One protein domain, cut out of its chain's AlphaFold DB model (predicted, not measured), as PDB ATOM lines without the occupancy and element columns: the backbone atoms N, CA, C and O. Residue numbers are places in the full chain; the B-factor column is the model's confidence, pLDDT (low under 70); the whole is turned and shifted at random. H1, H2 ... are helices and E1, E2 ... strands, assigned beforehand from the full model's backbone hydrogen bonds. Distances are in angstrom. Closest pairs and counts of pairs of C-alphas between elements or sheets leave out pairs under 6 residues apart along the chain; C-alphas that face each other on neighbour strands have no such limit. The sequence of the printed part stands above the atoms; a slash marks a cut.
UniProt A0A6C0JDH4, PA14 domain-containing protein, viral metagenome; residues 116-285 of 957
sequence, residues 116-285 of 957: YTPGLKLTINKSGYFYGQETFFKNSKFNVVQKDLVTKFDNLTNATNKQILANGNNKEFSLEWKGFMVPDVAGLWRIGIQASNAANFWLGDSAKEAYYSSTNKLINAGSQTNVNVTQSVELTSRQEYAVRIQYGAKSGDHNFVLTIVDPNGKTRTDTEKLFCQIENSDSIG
ATOM      1  N   TYR A 116     347.250 321.860 382.624       90.19
ATOM      2  CA  TYR A 116     348.229 322.023 381.559       90.19
ATOM      3  C   TYR A 116     348.540 320.654 380.962       90.19
ATOM      4  O   TYR A 116     349.221 319.842 381.594       90.19
ATOM      5  N   THR A 117     348.064 320.403 379.748       93.69
ATOM      6  CA  THR A 117     348.345 319.158 379.026       93.69
ATOM      7  C   THR A 117     349.565 319.387 378.121       93.69
ATOM      8  O   THR A 117     349.509 320.286 377.276       93.69
ATOM      9  N   PRO A 118     350.686 318.653 378.283       96.00
ATOM     10  CA  PRO A 118     351.923 318.899 377.536       96.00
ATOM     11  C   PRO A 118     351.774 318.873 376.008       96.00
ATOM     12  O   PRO A 118     351.193 317.949 375.441       96.00
ATOM     13  N   GLY A 119     352.389 319.849 375.338       95.94
ATOM     14  CA  GLY A 119     352.464 319.971 373.880       95.94
ATOM     15  C   GLY A 119     351.541 321.022 373.245       95.94
ATOM     16  O   GLY A 119     350.683 321.636 373.883       95.94
ATOM     17  N   LEU A 120     351.733 321.240 371.941       96.38
ATOM     18  CA  LEU A 120     350.895 322.122 371.121       96.38
ATOM     19  C   LEU A 120     349.856 321.314 370.337       96.38
ATOM     20  O   LEU A 120     350.160 320.251 369.798       96.38
ATOM     21  N   LYS A 121     348.636 321.840 370.224       95.06
ATOM     22  CA  LYS A 121     347.563 321.259 369.418       95.06
ATOM     23  C   LYS A 121     347.885 321.415 367.935       95.06
ATOM     24  O   LYS A 121     348.123 322.536 367.484       95.06
ATOM     25  N   LEU A 122     347.869 320.307 367.193       95.19
ATOM     26  CA  LEU A 122     348.186 320.268 365.766       95.19
ATOM     27  C   LEU A 122     346.922 320.227 364.894       95.19
ATOM     28  O   LEU A 122     346.038 319.387 365.075       95.19
ATOM     29  N   THR A 123     346.906 321.091 363.883       93.56
ATOM     30  CA  THR A 123     345.994 321.083 362.737       93.56
ATOM     31  C   THR A 123     346.786 320.754 361.473       93.56
ATOM     32  O   THR A 123     347.739 321.457 361.136       93.56
ATOM     33  N   ILE A 124     346.375 319.710 360.744       92.81
ATOM     34  CA  ILE A 124     346.948 319.348 359.438       92.81
ATOM     35  C   ILE A 124     345.937 319.636 358.325       92.81
ATOM     36  O   ILE A 124     344.820 319.121 358.359       92.81
ATOM     37  N   ASN A 125     346.361 320.379 357.301       92.31
ATOM     38  CA  ASN A 125     345.674 320.501 356.018       92.31
ATOM     39  C   ASN A 125     346.506 319.791 354.931       92.31
ATOM     40  O   ASN A 125     347.606 320.230 354.603       92.31
ATOM     41  N   LYS A 126     345.986 318.686 354.381       89.50
ATOM     42  CA  LYS A 126     346.670 317.845 353.373       89.50
ATOM     43  C   LYS A 126     346.397 318.233 351.911       89.50
ATOM     44  O   LYS A 126     346.859 317.537 351.016       89.50
ATOM     45  N   SER A 127     345.590 319.264 351.661       85.06
ATOM     46  CA  SER A 127     345.102 319.609 350.315       85.06
ATOM     47  C   SER A 127     345.371 321.061 349.926       85.06
ATOM     48  O   SER A 127     344.744 321.578 349.005       85.06
ATOM     49  N   GLY A 128     346.268 321.741 350.637       85.94
ATOM     50  CA  GLY A 128     346.659 323.103 350.312       85.94
ATOM     51  C   GLY A 128     347.974 323.496 350.966       85.94
ATOM     52  O   GLY A 128     348.361 322.951 352.004       85.94
ATOM     53  N   TYR A 129     348.629 324.470 350.344       88.69
ATOM     54  CA  TYR A 129     349.949 324.967 350.699       88.69
ATOM     55  C   TYR A 129     349.892 326.398 351.251       88.69
ATOM     56  O   TYR A 129     349.490 327.342 350.568       88.69
ATOM     57  N   PHE A 130     350.348 326.559 352.489       88.25
ATOM     58  CA  PHE A 130     350.569 327.834 353.148       88.25
ATOM     59  C   PHE A 130     351.805 328.512 352.544       88.25
ATOM     60  O   PHE A 130     352.941 328.165 352.851       88.25
ATOM     61  N   TYR A 131     351.586 329.514 351.694       89.62
ATOM     62  CA  TYR A 131     352.652 330.335 351.104       89.62
ATOM     63  C   TYR A 131     352.978 331.554 351.984       89.62
ATOM     64  O   TYR A 131     352.946 332.695 351.528       89.62
ATOM     65  N   GLY A 132     353.159 331.335 353.291       86.19
ATOM     66  CA  GLY A 132     353.371 332.404 354.278       86.19
ATOM     67  C   GLY A 132     352.138 333.265 354.602       86.19
ATOM     68  O   GLY A 132     352.222 334.093 355.508       86.19
ATOM     69  N   GLN A 133     351.012 333.065 353.902       88.56
ATOM     70  CA  GLN A 133     349.757 333.809 354.069       88.56
ATOM     71  C   GLN A 133     349.085 333.483 355.405       88.56
ATOM     72  O   GLN A 133     348.540 332.395 355.594       88.56
ATOM     73  N   GLU A 134     349.067 334.446 356.320       86.75
ATOM     74  CA  GLU A 134     348.645 334.264 357.712       86.75
ATOM     75  C   GLU A 134     347.196 333.763 357.840       86.75
ATOM     76  O   GLU A 134     346.881 332.927 358.689       86.75
ATOM     77  N   THR A 135     346.311 334.233 356.958       88.25
ATOM     78  CA  THR A 135     344.880 333.890 356.936       88.25
ATOM     79  C   THR A 135     344.569 332.515 356.339       88.25
ATOM     80  O   THR A 135     343.405 332.113 356.354       88.25
ATOM     81  N   PHE A 136     345.568 331.765 355.850       89.88
ATOM     82  CA  PHE A 136     345.366 330.463 355.200       89.88
ATOM     83  C   PHE A 136     344.520 329.509 356.055       89.88
ATOM     84  O   PHE A 136     343.490 329.029 355.589       89.88
ATOM     85  N   PHE A 137     344.894 329.309 357.324       88.12
ATOM     86  CA  PHE A 137     344.205 328.391 358.244       88.12
ATOM     87  C   PHE A 137     342.827 328.888 358.704       88.12
ATOM     88  O   PHE A 137     341.991 328.087 359.114       88.12
ATOM     89  N   LYS A 138     342.561 330.199 358.601       86.94
ATOM     90  CA  LYS A 138     341.235 330.785 358.858       86.94
ATOM     91  C   LYS A 138     340.282 330.556 357.681       86.94
ATOM     92  O   LYS A 138     339.100 330.299 357.882       86.94
ATOM     93  N   ASN A 139     340.798 330.664 356.457       83.38
ATOM     94  CA  ASN A 139     340.002 330.609 355.230       83.38
ATOM     95  C   ASN A 139     339.886 329.181 354.659       83.38
ATOM     96  O   ASN A 139     339.011 328.907 353.835       83.38
ATOM     97  N   SER A 140     340.752 328.257 355.084       76.81
ATOM     98  CA  SER A 140     340.737 326.858 354.661       76.81
ATOM     99  C   SER A 140     339.532 326.095 355.219       76.81
ATOM    100  O   SER A 140     339.591 325.565 356.324       76.81
ATOM    101  N   LYS A 141     338.482 325.921 354.405       69.38
ATOM    102  CA  LYS A 141     337.369 324.975 354.662       69.38
ATOM    103  C   LYS A 141     337.757 323.487 354.515       69.38
ATOM    104  O   LYS A 141     336.887 322.624 354.483       69.38
ATOM    105  N   PHE A 142     339.039 323.191 354.316       63.38
ATOM    106  CA  PHE A 142     339.532 321.854 353.978       63.38
ATOM    107  C   PHE A 142     339.488 320.897 355.173       63.38
ATOM    108  O   PHE A 142     339.244 321.320 356.299       63.38
ATOM    109  N   ASN A 143     339.749 319.610 354.916       61.44
ATOM    110  CA  ASN A 143     339.744 318.519 355.897       61.44
ATOM    111  C   ASN A 143     340.811 318.715 356.994       61.44
ATOM    112  O   ASN A 143     341.862 318.072 356.985       61.44
ATOM    113  N   VAL A 144     340.526 319.619 357.932       64.38
ATOM    114  CA  VAL A 144     341.302 319.874 359.142       64.38
ATOM    115  C   VAL A 144     341.166 318.656 360.035       64.38
ATOM    116  O   VAL A 144     340.162 318.466 360.719       64.38
ATOM    117  N   VAL A 145     342.207 317.831 360.048       70.62
ATOM    118  CA  VAL A 145     342.329 316.800 361.074       70.62
ATOM    119  C   VAL A 145     343.023 317.454 362.263       70.62
ATOM    120  O   VAL A 145     344.251 317.548 362.293       70.62
ATOM    121  N   GLN A 146     342.226 317.967 363.207       66.50
ATOM    122  CA  GLN A 146     342.720 318.284 364.549       66.50
ATOM    123  C   GLN A 146     343.132 316.983 365.222       66.50
ATOM    124  O   GLN A 146     342.381 316.005 365.183       66.50
ATOM    125  N   LYS A 147     344.326 316.964 365.807       67.44
ATOM    126  CA  LYS A 147     344.903 315.756 366.393       67.44
ATOM    127  C   LYS A 147     345.689 316.032 367.665       67.44
ATOM    128  O   LYS A 147     345.842 317.180 368.083       67.44
ATOM    129  N   ASP A 148     346.139 314.922 368.244       84.69
ATOM    130  CA  ASP A 148     346.934 314.784 369.458       84.69
ATOM    131  C   ASP A 148     348.019 315.849 369.607       84.69
ATOM    132  O   ASP A 148     348.593 316.343 368.630       84.69
ATOM    133  N   LEU A 149     348.335 316.156 370.861       93.62
ATOM    134  CA  LEU A 149     349.319 317.169 371.198       93.62
ATOM    135  C   LEU A 149     350.714 316.763 370.716       93.62
ATOM    136  O   LEU A 149     351.156 315.622 370.867       93.62
ATOM    137  N   VAL A 150     351.414 317.725 370.128       96.00
ATOM    138  CA  VAL A 150     352.788 317.578 369.655       96.00
ATOM    139  C   VAL A 150     353.722 318.092 370.734       96.00
ATOM    140  O   VAL A 150     353.685 319.265 371.108       96.00
ATOM    141  N   THR A 151     354.570 317.200 371.227       95.94
ATOM    142  CA  THR A 151     355.501 317.455 372.332       95.94
ATOM    143  C   THR A 151     356.944 317.666 371.882       95.94
ATOM    144  O   THR A 151     357.740 318.189 372.657       95.94
ATOM    145  N   LYS A 152     357.290 317.300 370.640       96.44
ATOM    146  CA  LYS A 152     358.656 317.336 370.094       96.44
ATOM    147  C   LYS A 152     358.699 318.024 368.736       96.44
ATOM    148  O   LYS A 152     357.877 317.731 367.878       96.44
ATOM    149  N   PHE A 153     359.679 318.907 368.547       96.88
ATOM    150  CA  PHE A 153     359.824 319.741 367.345       96.88
ATOM    151  C   PHE A 153     361.239 319.687 366.736       96.88
ATOM    152  O   PHE A 153     361.646 320.578 365.993       96.88
ATOM    153  N   ASP A 154     361.986 318.628 367.047       95.38
ATOM    154  CA  ASP A 154     363.352 318.371 366.579       95.38
ATOM    155  C   ASP A 154     363.437 318.016 365.084       95.38
ATOM    156  O   ASP A 154     364.499 318.137 364.482       95.38
ATOM    157  N   ASN A 155     362.328 317.580 364.479       95.69
ATOM    158  CA  ASN A 155     362.167 317.392 363.035       95.69
ATOM    159  C   ASN A 155     360.674 317.318 362.659       95.69
ATOM    160  O   ASN A 155     359.827 317.053 363.514       95.69
ATOM    161  N   LEU A 156     360.353 317.463 361.369       95.19
ATOM    162  CA  LEU A 156     358.982 317.441 360.836       95.19
ATOM    163  C   LEU A 156     358.201 316.153 361.173       95.19
ATOM    164  O   LEU A 156     356.996 316.203 361.429       95.19
ATOM    165  N   THR A 157     358.880 315.003 361.213       95.12
ATOM    166  CA  THR A 157     358.252 313.715 361.542       95.12
ATOM    167  C   THR A 157     357.770 313.706 362.990       95.12
ATOM    168  O   THR A 157     356.627 313.342 363.260       95.12
ATOM    169  N   ASN A 158     358.595 314.168 363.928       95.44
ATOM    170  CA  ASN A 158     358.215 314.283 365.336       95.44
ATOM    171  C   ASN A 158     357.210 315.425 365.561       95.44
ATOM    172  O   ASN A 158     356.200 315.213 366.231       95.44
ATOM    173  N   ALA A 159     357.397 316.566 364.890       96.06
ATOM    174  CA  ALA A 159     356.487 317.713 364.930       96.06
ATOM    175  C   ALA A 159     355.080 317.411 364.373       96.06
ATOM    176  O   ALA A 159     354.161 318.211 364.538       96.06
ATOM    177  N   THR A 160     354.877 316.261 363.723       95.00
ATOM    178  CA  THR A 160     353.568 315.802 363.230       95.00
ATOM    179  C   THR A 160     353.097 314.493 363.855       95.00
ATOM    180  O   THR A 160     352.201 313.849 363.307       95.00
ATOM    181  N   ASN A 161     353.690 314.057 364.974       94.62
ATOM    182  CA  ASN A 161     353.410 312.756 365.596       94.62
ATOM    183  C   ASN A 161     353.462 311.600 364.566       94.62
ATOM    184  O   ASN A 161     352.593 310.732 364.517       94.62
ATOM    185  N   LYS A 162     354.503 311.620 363.716       93.69
ATOM    186  CA  LYS A 162     354.823 310.681 362.620       93.69
ATOM    187  C   LYS A 162     353.858 310.664 361.430       93.69
ATOM    188  O   LYS A 162     353.939 309.774 360.589       93.69
ATOM    189  N   GLN A 163     352.957 311.637 361.319       91.50
ATOM    190  CA  GLN A 163     351.929 311.638 360.270       91.50
ATOM    191  C   GLN A 163     352.391 312.238 358.946       91.50
ATOM    192  O   GLN A 163     351.785 311.970 357.906       91.50
ATOM    193  N   ILE A 164     353.449 313.044 358.986       91.44
ATOM    194  CA  ILE A 164     354.159 313.533 357.814       91.44
ATOM    195  C   ILE A 164     355.622 313.165 357.999       91.44
ATOM    196  O   ILE A 164     356.336 313.763 358.796       91.44
ATOM    197  N   LEU A 165     356.062 312.149 357.262       90.56
ATOM    198  CA  LEU A 165     357.469 311.778 357.202       90.56
ATOM    199  C   LEU A 165     358.232 312.870 356.444       90.56
ATOM    200  O   LEU A 165     357.788 313.271 355.367       90.56
ATOM    201  N   ALA A 166     359.376 313.310 356.976       85.19
ATOM    202  CA  ALA A 166     360.217 314.333 356.339       85.19
ATOM    203  C   ALA A 166     360.600 313.974 354.887       85.19
ATOM    204  O   ALA A 166     360.529 314.815 353.999       85.19
ATOM    205  N   ASN A 167     360.878 312.691 354.632       81.94
ATOM    206  CA  ASN A 167     361.260 312.166 353.315       81.94
ATOM    207  C   ASN A 167     360.067 311.518 352.569       81.94
ATOM    208  O   ASN A 167     360.242 310.562 351.816       81.94
ATOM    209  N   GLY A 168     358.830 311.940 352.854       76.44
ATOM    210  CA  GLY A 168     357.617 311.348 352.282       76.44
ATOM    211  C   GLY A 168     357.158 312.015 350.980       76.44
ATOM    212  O   GLY A 168     357.223 313.232 350.847       76.44
ATOM    213  N   ASN A 169     356.549 311.236 350.075       77.94
ATOM    214  CA  ASN A 169     355.972 311.687 348.790       77.94
ATOM    215  C   ASN A 169     354.729 312.614 348.913       77.94
ATOM    216  O   ASN A 169     353.893 312.675 348.008       77.94
ATOM    217  N   ASN A 170     354.561 313.318 350.033       75.12
ATOM    218  CA  ASN A 170     353.448 314.236 350.262       75.12
ATOM    219  C   ASN A 170     353.615 315.469 349.363       75.12
ATOM    220  O   ASN A 170     354.568 316.227 349.518       75.12
ATOM    221  N   LYS A 171     352.704 315.669 348.404       81.88
ATOM    222  CA  LYS A 171     352.880 316.706 347.373       81.88
ATOM    223  C   LYS A 171     352.734 318.125 347.914       81.88
ATOM    224  O   LYS A 171     353.610 318.939 347.658       81.88
ATOM    225  N   GLU A 172     351.680 318.425 348.664       91.50
ATOM    226  CA  GLU A 172     351.474 319.737 349.289       91.50
ATOM    227  C   GLU A 172     350.739 319.558 350.618       91.50
ATOM    228  O   GLU A 172     349.821 318.742 350.711       91.50
ATOM    229  N   PHE A 173     351.138 320.297 351.651       92.88
ATOM    230  CA  PHE A 173     350.420 320.333 352.925       92.88
ATOM    231  C   PHE A 173     350.769 321.585 353.732       92.88
ATOM    232  O   PHE A 173     351.752 322.282 353.468       92.88
ATOM    233  N   SER A 174     349.959 321.842 354.756       94.56
ATOM    234  CA  SER A 174     350.161 322.922 355.717       94.56
ATOM    235  C   SER A 174     349.863 322.449 357.136       94.56
ATOM    236  O   SER A 174     348.938 321.662 357.356       94.56
ATOM    237  N   LEU A 175     350.640 322.945 358.094       95.44
ATOM    238  CA  LEU A 175     350.565 322.622 359.515       95.44
ATOM    239  C   LEU A 175     350.366 323.891 360.334       95.44
ATOM    240  O   LEU A 175     351.037 324.894 360.098       95.44
ATOM    241  N   GLU A 176     349.480 323.830 361.318       95.56
ATOM    242  CA  GLU A 176     349.372 324.857 362.346       95.56
ATOM    243  C   GLU A 176     349.452 324.214 363.727       95.56
ATOM    244  O   GLU A 176     348.701 323.286 364.032       95.56
ATOM    245  N   TRP A 177     350.348 324.731 364.565       96.81
ATOM    246  CA  TRP A 177     350.450 324.385 365.976       96.81
ATOM    247  C   TRP A 177     350.007 325.576 366.820       96.81
ATOM    248  O   TRP A 177     350.485 326.695 366.615       96.81
ATOM    249  N   LYS A 178     349.112 325.341 367.779       95.44
ATOM    250  CA  LYS A 178     348.588 326.358 368.705       95.44
ATOM    251  C   LYS A 178     348.697 325.890 370.153       95.44
ATOM    252  O   LYS A 178     348.611 324.695 370.431       95.44
ATOM    253  N   GLY A 179     348.881 326.818 371.084       95.88
ATOM    254  CA  GLY A 179     348.954 326.522 372.516       95.88
ATOM    255  C   GLY A 179     349.615 327.644 373.296       95.88
ATOM    256  O   GLY A 179     349.478 328.810 372.936       95.88
ATOM    257  N   PHE A 180     350.357 327.278 374.337       97.00
ATOM    258  CA  PHE A 180     351.107 328.202 375.180       97.00
ATOM    259  C   PHE A 180     352.548 327.722 375.361       97.00
ATOM    260  O   PHE A 180     352.801 326.520 375.403       97.00
ATOM    261  N   MET A 181     353.471 328.672 375.486       97.62
ATOM    262  CA  MET A 181     354.811 328.490 376.028       97.62
ATOM    263  C   MET A 181     354.833 329.012 377.464       97.62
ATOM    264  O   MET A 181     354.384 330.131 377.717       97.62
ATOM    265  N   VAL A 182     355.381 328.223 378.383       97.19
ATOM    266  CA  VAL A 182     355.620 328.599 379.780       97.19
ATOM    267  C   VAL A 182     357.123 328.442 380.044       97.19
ATOM    268  O   VAL A 182     357.603 327.316 380.176       97.19
ATOM    269  N   PRO A 183     357.905 329.537 380.077       97.56
ATOM    270  CA  PRO A 183     359.340 329.468 380.325       97.56
ATOM    271  C   PRO A 183     359.594 329.047 381.773       97.56
ATOM    272  O   PRO A 183     359.004 329.602 382.696       97.56
ATOM    273  N   ASP A 184     360.501 328.107 382.011       97.00
ATOM    274  CA  ASP A 184     360.908 327.727 383.371       97.00
ATOM    275  C   ASP A 184     361.921 328.712 383.978       97.00
ATOM    276  O   ASP A 184     361.915 328.939 385.189       97.00
ATOM    277  N   VAL A 185     362.726 329.376 383.145       97.31
ATOM    278  CA  VAL A 185     363.692 330.418 383.531       97.31
ATOM    279  C   VAL A 185     363.389 331.766 382.866       97.31
ATOM    280  O   VAL A 185     362.922 331.830 381.729       97.31
ATOM    281  N   ALA A 186     363.650 332.857 383.588       98.00
ATOM    282  CA  ALA A 186     363.460 334.220 383.094       98.00
ATOM    283  C   ALA A 186     364.717 334.721 382.364       98.00
ATOM    284  O   ALA A 186     365.830 334.358 382.745       98.00
ATOM    285  N   GLY A 187     364.546 335.578 381.356       98.00
ATOM    286  CA  GLY A 187     365.641 336.237 380.636       98.00
ATOM    287  C   GLY A 187     365.478 336.191 379.117       98.00
ATOM    288  O   GLY A 187     364.373 336.016 378.607       98.00
ATOM    289  N   LEU A 188     366.585 336.347 378.388       98.31
ATOM    290  CA  LEU A 188     366.600 336.390 376.923       98.31
ATOM    291  C   LEU A 188     366.621 334.979 376.309       98.31
ATOM    292  O   LEU A 188     367.653 334.312 376.292       98.31
ATOM    293  N   TRP A 189     365.490 334.547 375.763       98.50
ATOM    294  CA  TRP A 189     365.349 333.300 375.014       98.50
ATOM    295  C   TRP A 189     365.652 333.523 373.530       98.50
ATOM    296  O   TRP A 189     365.330 334.577 372.976       98.50
ATOM    297  N   ARG A 190     366.228 332.524 372.853       98.19
ATOM    298  CA  ARG A 190     366.434 332.541 371.394       98.19
ATOM    299  C   ARG A 190     365.599 331.441 370.756       98.19
ATOM    300  O   ARG A 190     365.798 330.266 371.049       98.19
ATOM    301  N   ILE A 191     364.676 331.821 369.883       98.31
ATOM    302  CA  ILE A 191     363.782 330.908 369.167       98.31
ATOM    303  C   ILE A 191     364.204 330.920 367.701       98.31
ATOM    304  O   ILE A 191     364.324 331.986 367.100       98.31
ATOM    305  N   GLY A 192     364.455 329.747 367.129       97.31
ATOM    306  CA  GLY A 192     364.860 329.579 365.742       97.31
ATOM    307  C   GLY A 192     363.996 328.566 365.009       97.31
ATOM    308  O   GLY A 192     363.628 327.539 365.571       97.31
ATOM    309  N   ILE A 193     363.683 328.846 363.748       97.06
ATOM    310  CA  ILE A 193     363.011 327.915 362.843       97.06
ATOM    311  C   ILE A 193     363.920 327.649 361.655       97.06
ATOM    312  O   ILE A 193     364.315 328.587 360.960       97.06
ATOM    313  N   GLN A 194     364.167 326.368 361.391       96.00
ATOM    314  CA  GLN A 194     364.606 325.888 360.088       96.00
ATOM    315  C   GLN A 194     363.386 325.351 359.331       96.00
ATOM    316  O   GLN A 194     362.686 324.483 359.851       96.00
ATOM    317  N   ALA A 195     363.121 325.858 358.127       94.88
ATOM    318  CA  ALA A 195     361.961 325.479 357.323       94.88
ATOM    319  C   ALA A 195     362.292 325.338 355.828       94.88
ATOM    320  O   ALA A 195     363.096 326.085 355.274       94.88
ATOM    321  N   SER A 196     361.648 324.372 355.177       91.94
ATOM    322  CA  SER A 196     361.607 324.198 353.725       91.94
ATOM    323  C   SER A 196     360.202 323.691 353.369       91.94
ATOM    324  O   SER A 196     359.958 322.493 353.439       91.94
ATOM    325  N   ASN A 197     359.202 324.538 353.114       90.56
ATOM    326  CA  ASN A 197     359.313 325.921 352.638       90.56
ATOM    327  C   ASN A 197     358.950 326.959 353.716       90.56
ATOM    328  O   ASN A 197     359.800 327.369 354.500       90.56
ATOM    329  N   ALA A 198     357.702 327.428 353.729       93.44
ATOM    330  CA  ALA A 198     357.305 328.627 354.453       93.44
ATOM    331  C   ALA A 198     356.980 328.344 355.921       93.44
ATOM    332  O   ALA A 198     356.247 327.402 356.216       93.44
ATOM    333  N   ALA A 199     357.435 329.204 356.835       95.62
ATOM    334  CA  ALA A 199     357.037 329.157 358.242       95.62
ATOM    335  C   ALA A 199     356.881 330.552 358.863       95.62
ATOM    336  O   ALA A 199     357.675 331.449 358.590       95.62
ATOM    337  N   ASN A 200     355.904 330.715 359.754       95.12
ATOM    338  CA  ASN A 200     355.727 331.899 360.599       95.12
ATOM    339  C   ASN A 200     355.577 331.465 362.074       95.12
ATOM    340  O   ASN A 200     354.927 330.456 362.359       95.12
ATOM    341  N   PHE A 201     356.118 332.251 363.011       96.00
ATOM    342  CA  PHE A 201     355.978 332.052 364.465       96.00
ATOM    343  C   PHE A 201     355.428 333.316 365.129       96.00
ATOM    344  O   PHE A 201     355.924 334.415 364.877       96.00
ATOM    345  N   TRP A 202     354.462 333.158 366.029       95.81
ATOM    346  CA  TRP A 202     353.925 334.218 366.883       95.81
ATOM    347  C   TRP A 202     354.017 333.809 368.351       95.81
ATOM    348  O   TRP A 202     353.861 332.631 368.680       95.81
ATOM    349  N   LEU A 203     354.212 334.801 369.220       96.06
ATOM    350  CA  LEU A 203     354.346 334.629 370.664       96.06
ATOM    351  C   LEU A 203     353.604 335.749 371.403       96.06
ATOM    352  O   LEU A 203     353.634 336.901 370.972       96.06
ATOM    353  N   GLY A 204     352.965 335.422 372.524       95.06
ATOM    354  CA  GLY A 204     352.163 336.374 373.290       95.06
ATOM    355  C   GLY A 204     350.855 336.724 372.577       95.06
ATOM    356  O   GLY A 204     350.269 335.894 371.882       95.06
ATOM    357  N   ASP A 205     350.365 337.953 372.744       90.69
ATOM    358  CA  ASP A 205     349.043 338.338 372.235       90.69
ATOM    359  C   ASP A 205     348.909 338.240 370.709       90.69
ATOM    360  O   ASP A 205     347.833 337.902 370.217       90.69
ATOM    361  N   SER A 206     349.998 338.412 369.949       90.12
ATOM    362  CA  SER A 206     349.971 338.283 368.485       90.12
ATOM    363  C   SER A 206     349.733 336.854 367.981       90.12
ATOM    364  O   SER A 206     349.414 336.671 366.805       90.12
ATOM    365  N   ALA A 207     349.852 335.842 368.847       92.25
ATOM    366  CA  ALA A 207     349.514 334.456 368.529       92.25
ATOM    367  C   ALA A 207     348.011 334.150 368.638       92.25
ATOM    368  O   ALA A 207     347.548 333.162 368.062       92.25
ATOM    369  N   LYS A 208     347.242 334.975 369.365       87.69
ATOM    370  CA  LYS A 208     345.805 334.760 369.588       87.69
ATOM    371  C   LYS A 208     345.031 334.952 368.277       87.69
ATOM    372  O   LYS A 208     345.349 335.826 367.472       87.69
ATOM    373  N   GLU A 209     343.997 334.138 368.054       64.94
ATOM    374  CA  GLU A 209     343.355 333.986 366.733       64.94
ATOM    375  C   GLU A 209     342.714 335.258 366.152       64.94
ATOM    376  O   GLU A 209     342.510 335.333 364.944       64.94
ATOM    377  N   ALA A 210     342.438 336.282 366.963       59.97
ATOM    378  CA  ALA A 210     341.978 337.577 366.460       59.97
ATOM    379  C   ALA A 210     343.029 338.283 365.573       59.97
ATOM    380  O   ALA A 210     342.671 339.037 364.669       59.97
ATOM    381  N   TYR A 211     344.322 338.009 365.781       59.34
ATOM    382  CA  TYR A 211     345.434 338.748 365.180       59.34
ATOM    383  C   TYR A 211     346.119 337.962 364.054       59.34
ATOM    384  O   TYR A 211     347.284 337.574 364.150       59.34
ATOM    385  N   TYR A 212     345.422 337.749 362.936       67.75
ATOM    386  CA  TYR A 212     346.047 337.316 361.672       67.75
ATOM    387  C   TYR A 212     346.724 338.497 360.939       67.75
ATOM    388  O   TYR A 212     346.527 338.684 359.741       67.75
ATOM    389  N   SER A 213     347.503 339.313 361.664       69.38
ATOM    390  CA  SER A 213     348.324 340.376 361.068       69.38
ATOM    391  C   SER A 213     349.703 339.842 360.683       69.38
ATOM    392  O   SER A 213     350.364 339.163 361.478       69.38
ATOM    393  N   SER A 214     350.165 340.224 359.495       69.31
ATOM    394  CA  SER A 214     351.513 339.951 358.993       69.31
ATOM    395  C   SER A 214     352.608 340.731 359.732       69.31
ATOM    396  O   SER A 214     353.766 340.316 359.705       69.31
ATOM    397  N   THR A 215     352.266 341.824 360.426       74.88
ATOM    398  CA  THR A 215     353.234 342.719 361.089       74.88
ATOM    399  C   THR A 215     353.776 342.191 362.417       74.88
ATOM    400  O   THR A 215     354.857 342.593 362.828       74.88
ATOM    401  N   ASN A 216     353.043 341.303 363.103       82.00
ATOM    402  CA  ASN A 216     353.286 340.992 364.523       82.00
ATOM    403  C   ASN A 216     353.847 339.573 364.760       82.00
ATOM    404  O   ASN A 216     353.721 339.027 365.860       82.00
ATOM    405  N   LYS A 217     354.426 338.946 363.730       87.06
ATOM    406  CA  LYS A 217     355.129 337.658 363.844       87.06
ATOM    407  C   LYS A 217     356.552 337.854 364.360       87.06
ATOM    408  O   LYS A 217     357.258 338.747 363.912       87.06
ATOM    409  N   LEU A 218     356.969 336.986 365.280       87.62
ATOM    410  CA  LEU A 218     358.324 336.961 365.832       87.62
ATOM    411  C   LEU A 218     359.328 336.398 364.815       87.62
ATOM    412  O   LEU A 218     360.471 336.836 364.769       87.62
ATOM    413  N   ILE A 219     358.900 335.426 364.001       90.69
ATOM    414  CA  ILE A 219     359.717 334.817 362.945       90.69
ATOM    415  C   ILE A 219     358.900 334.735 361.656       90.69
ATOM    416  O   ILE A 219     357.732 334.342 361.674       90.69
ATOM    417  N   ASN A 220     359.546 335.072 360.540       91.94
ATOM    418  CA  ASN A 220     359.055 334.902 359.176       91.94
ATOM    419  C   ASN A 220     360.152 334.211 358.353       91.94
ATOM    420  O   ASN A 220     361.124 334.855 357.968       91.94
ATOM    421  N   ALA A 221     360.006 332.914 358.089       86.88
ATOM    422  CA  ALA A 221     360.944 332.130 357.285       86.88
ATOM    423  C   ALA A 221     360.691 332.255 355.765       86.88
ATOM    424  O   ALA A 221     361.239 331.489 354.978       86.88
ATOM    425  N   GLY A 222     359.865 333.214 355.325       82.50
ATOM    426  CA  GLY A 222     359.587 333.459 353.909       82.50
ATOM    427  C   GLY A 222     358.914 332.263 353.229       82.50
ATOM    428  O   GLY A 222     358.079 331.600 353.829       82.50
ATOM    429  N   SER A 223     359.268 331.998 351.969       79.38
ATOM    430  CA  SER A 223     358.917 330.758 351.250       79.38
ATOM    431  C   SER A 223     360.095 330.225 350.417       79.38
ATOM    432  O   SER A 223     359.904 329.619 349.361       79.38
ATOM    433  N   GLN A 224     361.321 330.499 350.856       77.56
ATOM    434  CA  GLN A 224     362.521 329.945 350.227       77.56
ATOM    435  C   GLN A 224     362.768 328.518 350.749       77.56
ATOM    436  O   GLN A 224     362.167 328.090 351.735       77.56
ATOM    437  N   THR A 225     363.632 327.766 350.076       82.38
ATOM    438  CA  THR A 225     364.053 326.434 350.521       82.38
ATOM    439  C   THR A 225     365.094 326.543 351.638       82.38
ATOM    440  O   THR A 225     365.991 327.380 351.577       82.38
ATOM    441  N   ASN A 226     364.990 325.679 352.654       85.62
ATOM    442  CA  ASN A 226     365.936 325.562 353.777       85.62
ATOM    443  C   ASN A 226     366.338 326.888 354.465       85.62
ATOM    444  O   ASN A 226     367.510 327.120 354.770       85.62
ATOM    445  N   VAL A 227     365.364 327.744 354.765       88.62
ATOM    446  CA  VAL A 227     365.594 328.978 355.528       88.62
ATOM    447  C   VAL A 227     365.815 328.646 357.002       88.62
ATOM    448  O   VAL A 227     365.047 327.883 357.578       88.62
ATOM    449  N   ASN A 228     366.821 329.261 357.630       94.31
ATOM    450  CA  ASN A 228     367.016 329.250 359.081       94.31
ATOM    451  C   ASN A 228     366.952 330.690 359.616       94.31
ATOM    452  O   ASN A 228     367.832 331.495 359.318       94.31
ATOM    453  N   VAL A 229     365.917 331.018 360.397       95.44
ATOM    454  CA  VAL A 229     365.765 332.327 361.060       95.44
ATOM    455  C   VAL A 229     365.751 332.123 362.565       95.44
ATOM    456  O   VAL A 229     364.984 331.306 363.063       95.44
ATOM    457  N   THR A 230     366.551 332.899 363.297       96.94
ATOM    458  CA  THR A 230     366.555 332.927 364.767       96.94
ATOM    459  C   THR A 230     366.280 334.337 365.272       96.94
ATOM    460  O   THR A 230     366.957 335.275 364.861       96.94
ATOM    461  N   GLN A 231     365.336 334.467 366.202       97.56
ATOM    462  CA  GLN A 231     364.971 335.715 366.864       97.56
ATOM    463  C   GLN A 231     365.153 335.586 368.382       97.56
ATOM    464  O   GLN A 231     364.965 334.511 368.951       97.56
ATOM    465  N   SER A 232     365.522 336.683 369.044       97.62
ATOM    466  CA  SER A 232     365.616 336.736 370.511       97.62
ATOM    467  C   SER A 232     364.401 337.450 371.105       97.62
ATOM    468  O   SER A 232     363.911 338.415 370.513       97.62
ATOM    469  N   VAL A 233     363.926 336.984 372.259       97.56
ATOM    470  CA  VAL A 233     362.787 337.548 372.998       97.56
ATOM    471  C   VAL A 233     363.007 337.388 374.502       97.56
ATOM    472  O   VAL A 233     363.463 336.343 374.962       97.56
ATOM    473  N   GLU A 234     362.718 338.429 375.279       97.88
ATOM    474  CA  GLU A 234     362.808 338.380 376.739       97.88
ATOM    475  C   GLU A 234     361.500 337.837 377.328       97.88
ATOM    476  O   GLU A 234     360.421 338.327 376.993       97.88
ATOM    477  N   LEU A 235     361.590 336.803 378.170       98.00
ATOM    478  CA  LEU A 235     360.436 336.113 378.754       98.00
ATOM    479  C   LEU A 235     360.580 335.977 380.274       98.00
ATOM    480  O   LEU A 235     361.673 335.745 380.798       98.00
ATOM    481  N   THR A 236     359.456 336.061 380.981       97.62
ATOM    482  CA  THR A 236     359.354 335.879 382.432       97.62
ATOM    483  C   THR A 236     359.151 334.401 382.766       97.62
ATOM    484  O   THR A 236     358.300 333.736 382.175       97.62
ATOM    485  N   SER A 237     359.882 333.888 383.759       97.12
ATOM    486  CA  SER A 237     359.657 332.537 384.297       97.12
ATOM    487  C   SER A 237     358.204 332.372 384.763       97.12
ATOM    488  O   SER A 237     357.652 333.255 385.418       97.12
ATOM    489  N   ARG A 238     357.602 331.224 384.438       94.50
ATOM    490  CA  ARG A 238     356.228 330.801 384.762       94.50
ATOM    491  C   ARG A 238     355.103 331.668 384.182       94.50
ATOM    492  O   ARG A 238     353.944 331.418 384.499       94.50
ATOM    493  N   GLN A 239     355.406 332.643 383.324       96.00
ATOM    494  CA  GLN A 239     354.383 333.405 382.610       96.00
ATOM    495  C   GLN A 239     353.897 332.632 381.372       96.00
ATOM    496  O   GLN A 239     354.690 332.051 380.637       96.00
ATOM    497  N   GLU A 240     352.585 332.635 381.138       96.00
ATOM    498  CA  GLU A 240     351.971 332.040 379.951       96.00
ATOM    499  C   GLU A 240     352.103 332.973 378.741       96.00
ATOM    500  O   GLU A 240     351.623 334.109 378.761       96.00
ATOM    501  N   TYR A 241     352.677 332.472 377.649       96.94
ATOM    502  CA  TYR A 241     352.709 333.158 376.359       96.94
ATOM    503  C   TYR A 241     351.974 332.311 375.329       96.94
ATOM    504  O   TYR A 241     352.390 331.190 375.053       96.94
ATOM    505  N   ALA A 242     350.895 332.819 374.732       96.69
ATOM    506  CA  ALA A 242     350.239 332.103 373.638       96.69
ATOM    507  C   ALA A 242     351.223 331.903 372.469       96.69
ATOM    508  O   ALA A 242     352.020 332.788 372.163       96.69
ATOM    509  N   VAL A 243     351.171 330.739 371.827       96.94
ATOM    510  CA  VAL A 243     352.025 330.345 370.701       96.94
ATOM    511  C   VAL A 243     351.145 329.973 369.523       96.94
ATOM    512  O   VAL A 243     350.188 329.208 369.660       96.94
ATOM    513  N   ARG A 244     351.523 330.473 368.347       95.75
ATOM    514  CA  ARG A 244     351.032 329.993 367.057       95.75
ATOM    515  C   ARG A 244     352.237 329.779 366.158       95.75
ATOM    516  O   ARG A 244     353.084 330.660 366.038       95.75
ATOM    517  N   ILE A 245     352.296 328.626 365.513       96.62
ATOM    518  CA  ILE A 245     353.296 328.299 364.501       96.62
ATOM    519  C   ILE A 245     352.526 327.846 363.270       96.62
ATOM    520  O   ILE A 245     351.665 326.979 363.383       96.62
ATOM    521  N   GLN A 246     352.818 328.423 362.112       95.81
ATOM    522  CA  GLN A 246     352.261 327.984 360.834       95.81
ATOM    523  C   GLN A 246     353.408 327.564 359.924       95.81
ATOM    524  O   GLN A 246     354.417 328.264 359.852       95.81
ATOM    525  N   TYR A 247     353.253 326.436 359.240       96.31
ATOM    526  CA  TYR A 247     354.210 325.903 358.277       96.31
ATOM    527  C   TYR A 247     353.489 325.413 357.023       96.31
ATOM    528  O   TYR A 247     352.362 324.920 357.084       96.31
ATOM    529  N   GLY A 248     354.150 325.539 355.880       95.00
ATOM    530  CA  GLY A 248     353.650 325.137 354.578       95.00
ATOM    531  C   GLY A 248     354.768 324.514 353.774       95.00
ATOM    532  O   GLY A 248     355.871 325.056 353.681       95.00
ATOM    533  N   ALA A 249     354.459 323.386 353.152       93.19
ATOM    534  CA  ALA A 249     355.412 322.604 352.395       93.19
ATOM    535  C   ALA A 249     354.843 322.300 351.001       93.19
ATOM    536  O   ALA A 249     353.723 321.795 350.871       93.19
ATOM    537  N   LYS A 250     355.606 322.642 349.956       89.75
ATOM    538  CA  LYS A 250     355.239 322.439 348.549       89.75
ATOM    539  C   LYS A 250     356.312 321.617 347.855       89.75
ATOM    540  O   LYS A 250     357.430 322.092 347.705       89.75
ATOM    541  N   SER A 251     355.909 320.413 347.458       83.25
ATOM    542  CA  SER A 251     356.597 319.379 346.677       83.25
ATOM    543  C   SER A 251     358.128 319.352 346.760       83.25
ATOM    544  O   SER A 251     358.791 320.120 346.065       83.25
ATOM    545  N   GLY A 252     358.683 318.387 347.493       81.69
ATOM    546  CA  GLY A 252     360.122 318.126 347.527       81.69
ATOM    547  C   GLY A 252     360.595 317.791 348.936       81.69
ATOM    548  O   GLY A 252     359.859 317.167 349.699       81.69
ATOM    549  N   ASP A 253     361.808 318.229 349.264       82.00
ATOM    550  CA  ASP A 253     362.404 318.055 350.587       82.00
ATOM    551  C   ASP A 253     361.730 318.985 351.606       82.00
ATOM    552  O   ASP A 253     362.023 320.184 351.699       82.00
ATOM    553  N   HIS A 254     360.807 318.406 352.372       89.94
ATOM    554  CA  HIS A 254     360.039 319.107 353.392       89.94
ATOM    555  C   HIS A 254     360.756 319.029 354.736       89.94
ATOM    556  O   HIS A 254     360.825 317.964 355.352       89.94
ATOM    557  N   ASN A 255     361.246 320.162 355.233       92.56
ATOM    558  CA  ASN A 255     361.939 320.222 356.517       92.56
ATOM    559  C   ASN A 255     361.287 321.241 357.455       92.56
ATOM    560  O   ASN A 255     360.954 322.350 357.046       92.56
ATOM    561  N   PHE A 256     361.154 320.870 358.726       95.81
ATOM    562  CA  PHE A 256     360.757 321.764 359.806       95.81
ATOM    563  C   PHE A 256     361.491 321.360 361.088       95.81
ATOM    564  O   PHE A 256     361.363 320.221 361.537       95.81
ATOM    565  N   VAL A 257     362.225 322.298 361.687       96.75
ATOM    566  CA  VAL A 257     362.876 322.153 362.997       96.75
ATOM    567  C   VAL A 257     362.654 323.434 363.793       96.75
ATOM    568  O   VAL A 257     362.954 324.524 363.302       96.75
ATOM    569  N   LEU A 258     362.178 323.310 365.031       97.62
ATOM    570  CA  LEU A 258     362.099 324.415 365.986       97.62
ATOM    571  C   LEU A 258     363.225 324.267 367.012       97.62
ATOM    572  O   LEU A 258     363.240 323.338 367.815       97.62
ATOM    573  N   THR A 259     364.161 325.208 367.000       97.94
ATOM    574  CA  THR A 259     365.228 325.319 367.998       97.94
ATOM    575  C   THR A 259     364.823 326.340 369.051       97.94
ATOM    576  O   THR A 259     364.464 327.465 368.719       97.94
ATOM    577  N   ILE A 260     364.918 325.983 370.327       98.00
ATOM    578  CA  ILE A 260     364.724 326.919 371.438       98.00
ATOM    579  C   ILE A 260     365.985 326.877 372.290       98.00
ATOM    580  O   ILE A 260     366.413 325.799 372.690       98.00
ATOM    581  N   VAL A 261     366.590 328.029 372.560       98.38
ATOM    582  CA  VAL A 261     367.748 328.168 373.448       98.38
ATOM    583  C   VAL A 261     367.334 329.039 374.624       98.38
ATOM    584  O   VAL A 261     366.796 330.133 374.429       98.38
ATOM    585  N   ASP A 262     367.554 328.537 375.836       98.25
ATOM    586  CA  ASP A 262     367.240 329.263 377.065       98.25
ATOM    587  C   ASP A 262     368.284 330.368 377.375       98.25
ATOM    588  O   ASP A 262     369.338 330.428 376.729       98.25
ATOM    589  N   PRO A 263     368.030 331.251 378.360       98.31
ATOM    590  CA  PRO A 263     368.946 332.327 378.746       98.31
ATOM    591  C   PRO A 263     370.325 331.860 379.237       98.31
ATOM    592  O   PRO A 263     371.251 332.665 379.282       98.31
ATOM    593  N   ASN A 264     370.495 330.574 379.574       97.56
ATOM    594  CA  ASN A 264     371.787 329.988 379.944       97.56
ATOM    595  C   ASN A 264     372.565 329.467 378.718       97.56
ATOM    596  O   ASN A 264     373.619 328.851 378.868       97.56
ATOM    597  N   GLY A 265     372.043 329.669 377.503       97.44
ATOM    598  CA  GLY A 265     372.637 329.176 376.262       97.44
ATOM    599  C   GLY A 265     372.365 327.696 375.981       97.44
ATOM    600  O   GLY A 265     372.957 327.140 375.057       97.44
ATOM    601  N   LYS A 266     371.478 327.038 376.740       97.62
ATOM    602  CA  LYS A 266     371.168 325.616 376.562       97.62
ATOM    603  C   LYS A 266     370.043 325.430 375.544       97.62
ATOM    604  O   LYS A 266     368.923 325.899 375.747       97.62
ATOM    605  N   THR A 267     370.310 324.667 374.484       97.62
ATOM    606  CA  THR A 267     369.263 324.200 373.562       97.62
ATOM    607  C   THR A 267     368.297 323.258 374.282       97.62
ATOM    608  O   THR A 267     368.703 322.272 374.901       97.62
ATOM    609  N   ARG A 268     367.005 323.566 374.202       96.38
ATOM    610  CA  ARG A 268     365.907 322.865 374.863       96.38
ATOM    611  C   ARG A 268     365.345 321.789 373.947       96.38
ATOM    612  O   ARG A 268     364.620 322.072 373.000       96.38
ATOM    613  N   THR A 269     365.703 320.545 374.246       93.06
ATOM    614  CA  THR A 269     365.153 319.336 373.611       93.06
ATOM    615  C   THR A 269     363.910 318.810 374.333       93.06
ATOM    616  O   THR A 269     363.256 317.899 373.838       93.06
ATOM    617  N   ASP A 270     363.616 319.354 375.516       92.88
ATOM    618  CA  ASP A 270     362.509 319.025 376.416       92.88
ATOM    619  C   ASP A 270     361.295 319.936 376.169       92.88
ATOM    620  O   ASP A 270     360.743 320.545 377.091       92.88
ATOM    621  N   THR A 271     360.895 320.078 374.901       93.44
ATOM    622  CA  THR A 271     359.798 320.967 374.485       93.44
ATOM    623  C   THR A 271     358.451 320.599 375.115       93.44
ATOM    624  O   THR A 271     357.601 321.474 375.263       93.44
ATOM    625  N   GLU A 272     358.277 319.362 375.590       93.50
ATOM    626  CA  GLU A 272     357.130 318.923 376.392       93.50
ATOM    627  C   GLU A 272     356.989 319.635 377.748       93.50
ATOM    628  O   GLU A 272     355.900 319.652 378.313       93.50
ATOM    629  N   LYS A 273     358.067 320.226 378.279       94.56
ATOM    630  CA  LYS A 273     358.034 321.005 379.530       94.56
ATOM    631  C   LYS A 273     357.794 322.492 379.305       94.56
ATOM    632  O   LYS A 273     357.450 323.196 380.248       94.56
ATOM    633  N   LEU A 274     358.017 322.960 378.078       96.31
ATOM    634  CA  LEU A 274     357.871 324.361 377.694       96.31
ATOM    635  C   LEU A 274     356.519 324.631 377.043       96.31
ATOM    636  O   LEU A 274     355.983 325.717 377.226       96.31
ATOM    637  N   PHE A 275     355.973 323.674 376.290       97.56
ATOM    638  CA  PHE A 275     354.700 323.826 375.595       97.56
ATOM    639  C   PHE A 275     353.560 323.079 376.277       97.56
ATOM    640  O   PHE A 275     353.715 321.931 376.691       97.56
ATOM    641  N   CYS A 276     352.384 323.699 376.303       96.31
ATOM    642  CA  CYS A 276     351.161 323.103 376.833       96.31
ATOM    643  C   CYS A 276     349.898 323.622 376.133       96.31
ATOM    644  O   CYS A 276     349.856 324.747 375.625       96.31
ATOM    645  N   GLN A 277     348.830 322.826 376.182       93.94
ATOM    646  CA  GLN A 277     347.463 323.340 376.144       93.94
ATOM    647  C   GLN A 277     347.012 323.709 377.550       93.94
ATOM    648  O   GLN A 277     347.402 323.058 378.516       93.94
ATOM    649  N   ILE A 278     346.144 324.712 377.638       85.88
ATOM    650  CA  ILE A 278     345.318 324.946 378.819       85.88
ATOM    651  C   ILE A 278     343.946 324.381 378.478       85.88
ATOM    652  O   ILE A 278     343.249 324.917 377.613       85.88
ATOM    653  N   GLU A 279     343.572 323.284 379.125       78.75
ATOM    654  CA  GLU A 279     342.198 322.801 379.071       78.75
ATOM    655  C   GLU A 279     341.379 323.618 380.073       78.75
ATOM    656  O   GLU A 279     341.586 323.534 381.287       78.75
ATOM    657  N   ASN A 280     340.471 324.458 379.562       57.56
ATOM    658  CA  ASN A 280     339.500 325.144 380.411       57.56
ATOM    659  C   ASN A 280     338.656 324.089 381.128       57.56
ATOM    660  O   ASN A 280     338.086 323.206 380.487       57.56
ATOM    661  N   SER A 281     338.530 324.224 382.448       48.03
ATOM    662  CA  SER A 281     337.848 323.263 383.320       48.03
ATOM    663  C   SER A 281     336.387 322.990 382.949       48.03
ATOM    664  O   SER A 281     335.838 321.997 383.410       48.03
ATOM    665  N   ASP A 282     335.762 323.807 382.098       48.31
ATOM    666  CA  ASP A 282     334.402 323.609 381.583       48.31
ATOM    667  C   ASP A 282     334.223 322.257 380.853       48.31
ATOM    668  O   ASP A 282     333.165 321.633 380.960       48.31
ATOM    669  N   SER A 283     335.256 321.743 380.164       43.44
ATOM    670  CA  SER A 283     335.207 320.415 379.520       43.44
ATOM    671  C   SER A 283     335.191 319.263 380.533       43.44
ATOM    672  O   SER A 283     334.578 318.226 380.284       43.44
ATOM    673  N   ILE A 284     335.817 319.461 381.695       45.81
ATOM    674  CA  ILE A 284     335.874 318.497 382.802       45.81
ATOM    675  C   ILE A 284     334.639 318.641 383.698       45.81
ATOM    676  O   ILE A 284     334.081 317.642 384.146       45.81
ATOM    677  N   GLY A 285     334.132 319.864 383.871       43.06
ATOM    678  CA  GLY A 285     332.859 320.151 384.530       43.06
ATOM    679  C   GLY A 285     331.695 319.393 383.889       43.06
ATOM    680  O   GLY A 285     330.833 318.902 384.608       43.06
TER     681      GLY A 285
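Overview. This is residues 116 to 285 of the 957 residues of the protein "PA14 domain-containing protein" of viral metagenome (UniProt A0A6C0JDH4). Look for a sandwich of two twisted sheets, face to face with their long strands nearly aligned: a larger one of E1, E2, E3, E4, E6, E8 and E10, and a smaller one of E7, E5 and E9. H2 spans one side of the sandwich and grazes both sheets; on the other side residues 219 to 220 pair with E6 on the way to E7, while H5 lies far from the body at the end of the printed part. The printed part has 170 residues with five named helices and ten named strands, in the order E1, E2, H1, E3, H2, E4, E5, E6, H3, E7, E8, E9, H4, E10, H5; the class is mixed, helices and strands. The larger sheet is branched, the smaller runs E7, E5, E9, and the neighbour pairs in both are antiparallel. The whole is compact, with a radius of gyration of the C-alphas of 15.1 A and spans of 42 by 41 by 30 A.

Arrangement. Begin in the branched, strongly twisted sheet at E4, residues 172 to 181, which has three neighbours. On one side of it lie E2, residues 120 to 125, and E10, residues 275 to 279; on the other side lies E8, residues 241 to 250. E4 and E8 are antiparallel at 169 degrees, with N 175 and O 247 2.8 A apart, within hydrogen-bond range. The pairing is staggered: look for N 123 and O 176, 2.8 A, between E2 and E4, then N 180 and O 276, 2.9 A, between E4 and E10. E4 lies on one side of E8 and the edge strand E6, residues 198 to 203, on the other side, with N 200 and O 246 2.9 A apart, within hydrogen-bond range. E4 lies on one side of E2 and the edge strand E3, residues 145 to 150, on the other side, with N 147 and O 122 3.1 A apart, within hydrogen-bond range. E4 lies on one side of E10 and the edge strand E1, residues 116 to 118, on the other side, with N 277 and O 117 2.8 A apart, within hydrogen-bond range; E1 runs on into E2 across a break of 1 residue, at 59 degrees. Now go to the second sheet, only just strongly twisted, with C-alphas up to 4.4 A off its best plane. Its inner strand is E5, residues 187 to 196, between E7, residues 227 to 235, and E9, residues 255 to 261. N 191 and O 231 are 2.9 A apart across E7 and E5, and N 192 and O 259 2.8 A across E5 and E9. The two sheets make a sandwich, two sheets face to face, and the parts of them that face each other are 11.0 A apart centre to centre. H1, residues 136 to 139, only grazes the branched sheet, and H2, residues 156 to 159, only grazes both sheets; the closest C-alphas of H2 and E9 are those of Leu 156 and Phe 256, 4.8 A. H3, residues 204 to 207, and H4, residues 271 to 274, are on opposite faces of the branched sheet, at heights of 6.3 A and 7.1 A. H5, residues 282 to 285, is on neither sheet. These helices are too short for an O i to N i+4 pair; the one O i to N i+3 pair is within hydrogen-bond range in H1, H3 and H4, but not in H2 and H5.

Along the chain. Find C-alpha 116 at (348.229, 322.023, 381.559), where E1 begins. E4 runs 28.3 A from C-alpha 172 at (351.474, 319.737, 349.289), E5 29.8 A, E7 24.8 A, E8 29.9 A and E9 19.6 A. E6 measures 17.5 A, E2 16.1 A, E3 13.6 A and E10 13.0 A. H5 ends at C-alpha 285, (332.859, 320.151, 384.530).

Size, cuts and confidence. The C-alphas farthest apart are those of Thr 225 and Gly 285, 46.6 A. The printed part has no cut. The links H2 to E4 and H3 to E7 are long. The mean pLDDT of the printed part is 88.8; look for values under 70 at residues 141 to 144, 146 to 147, 209 to 214 and 280 to 285.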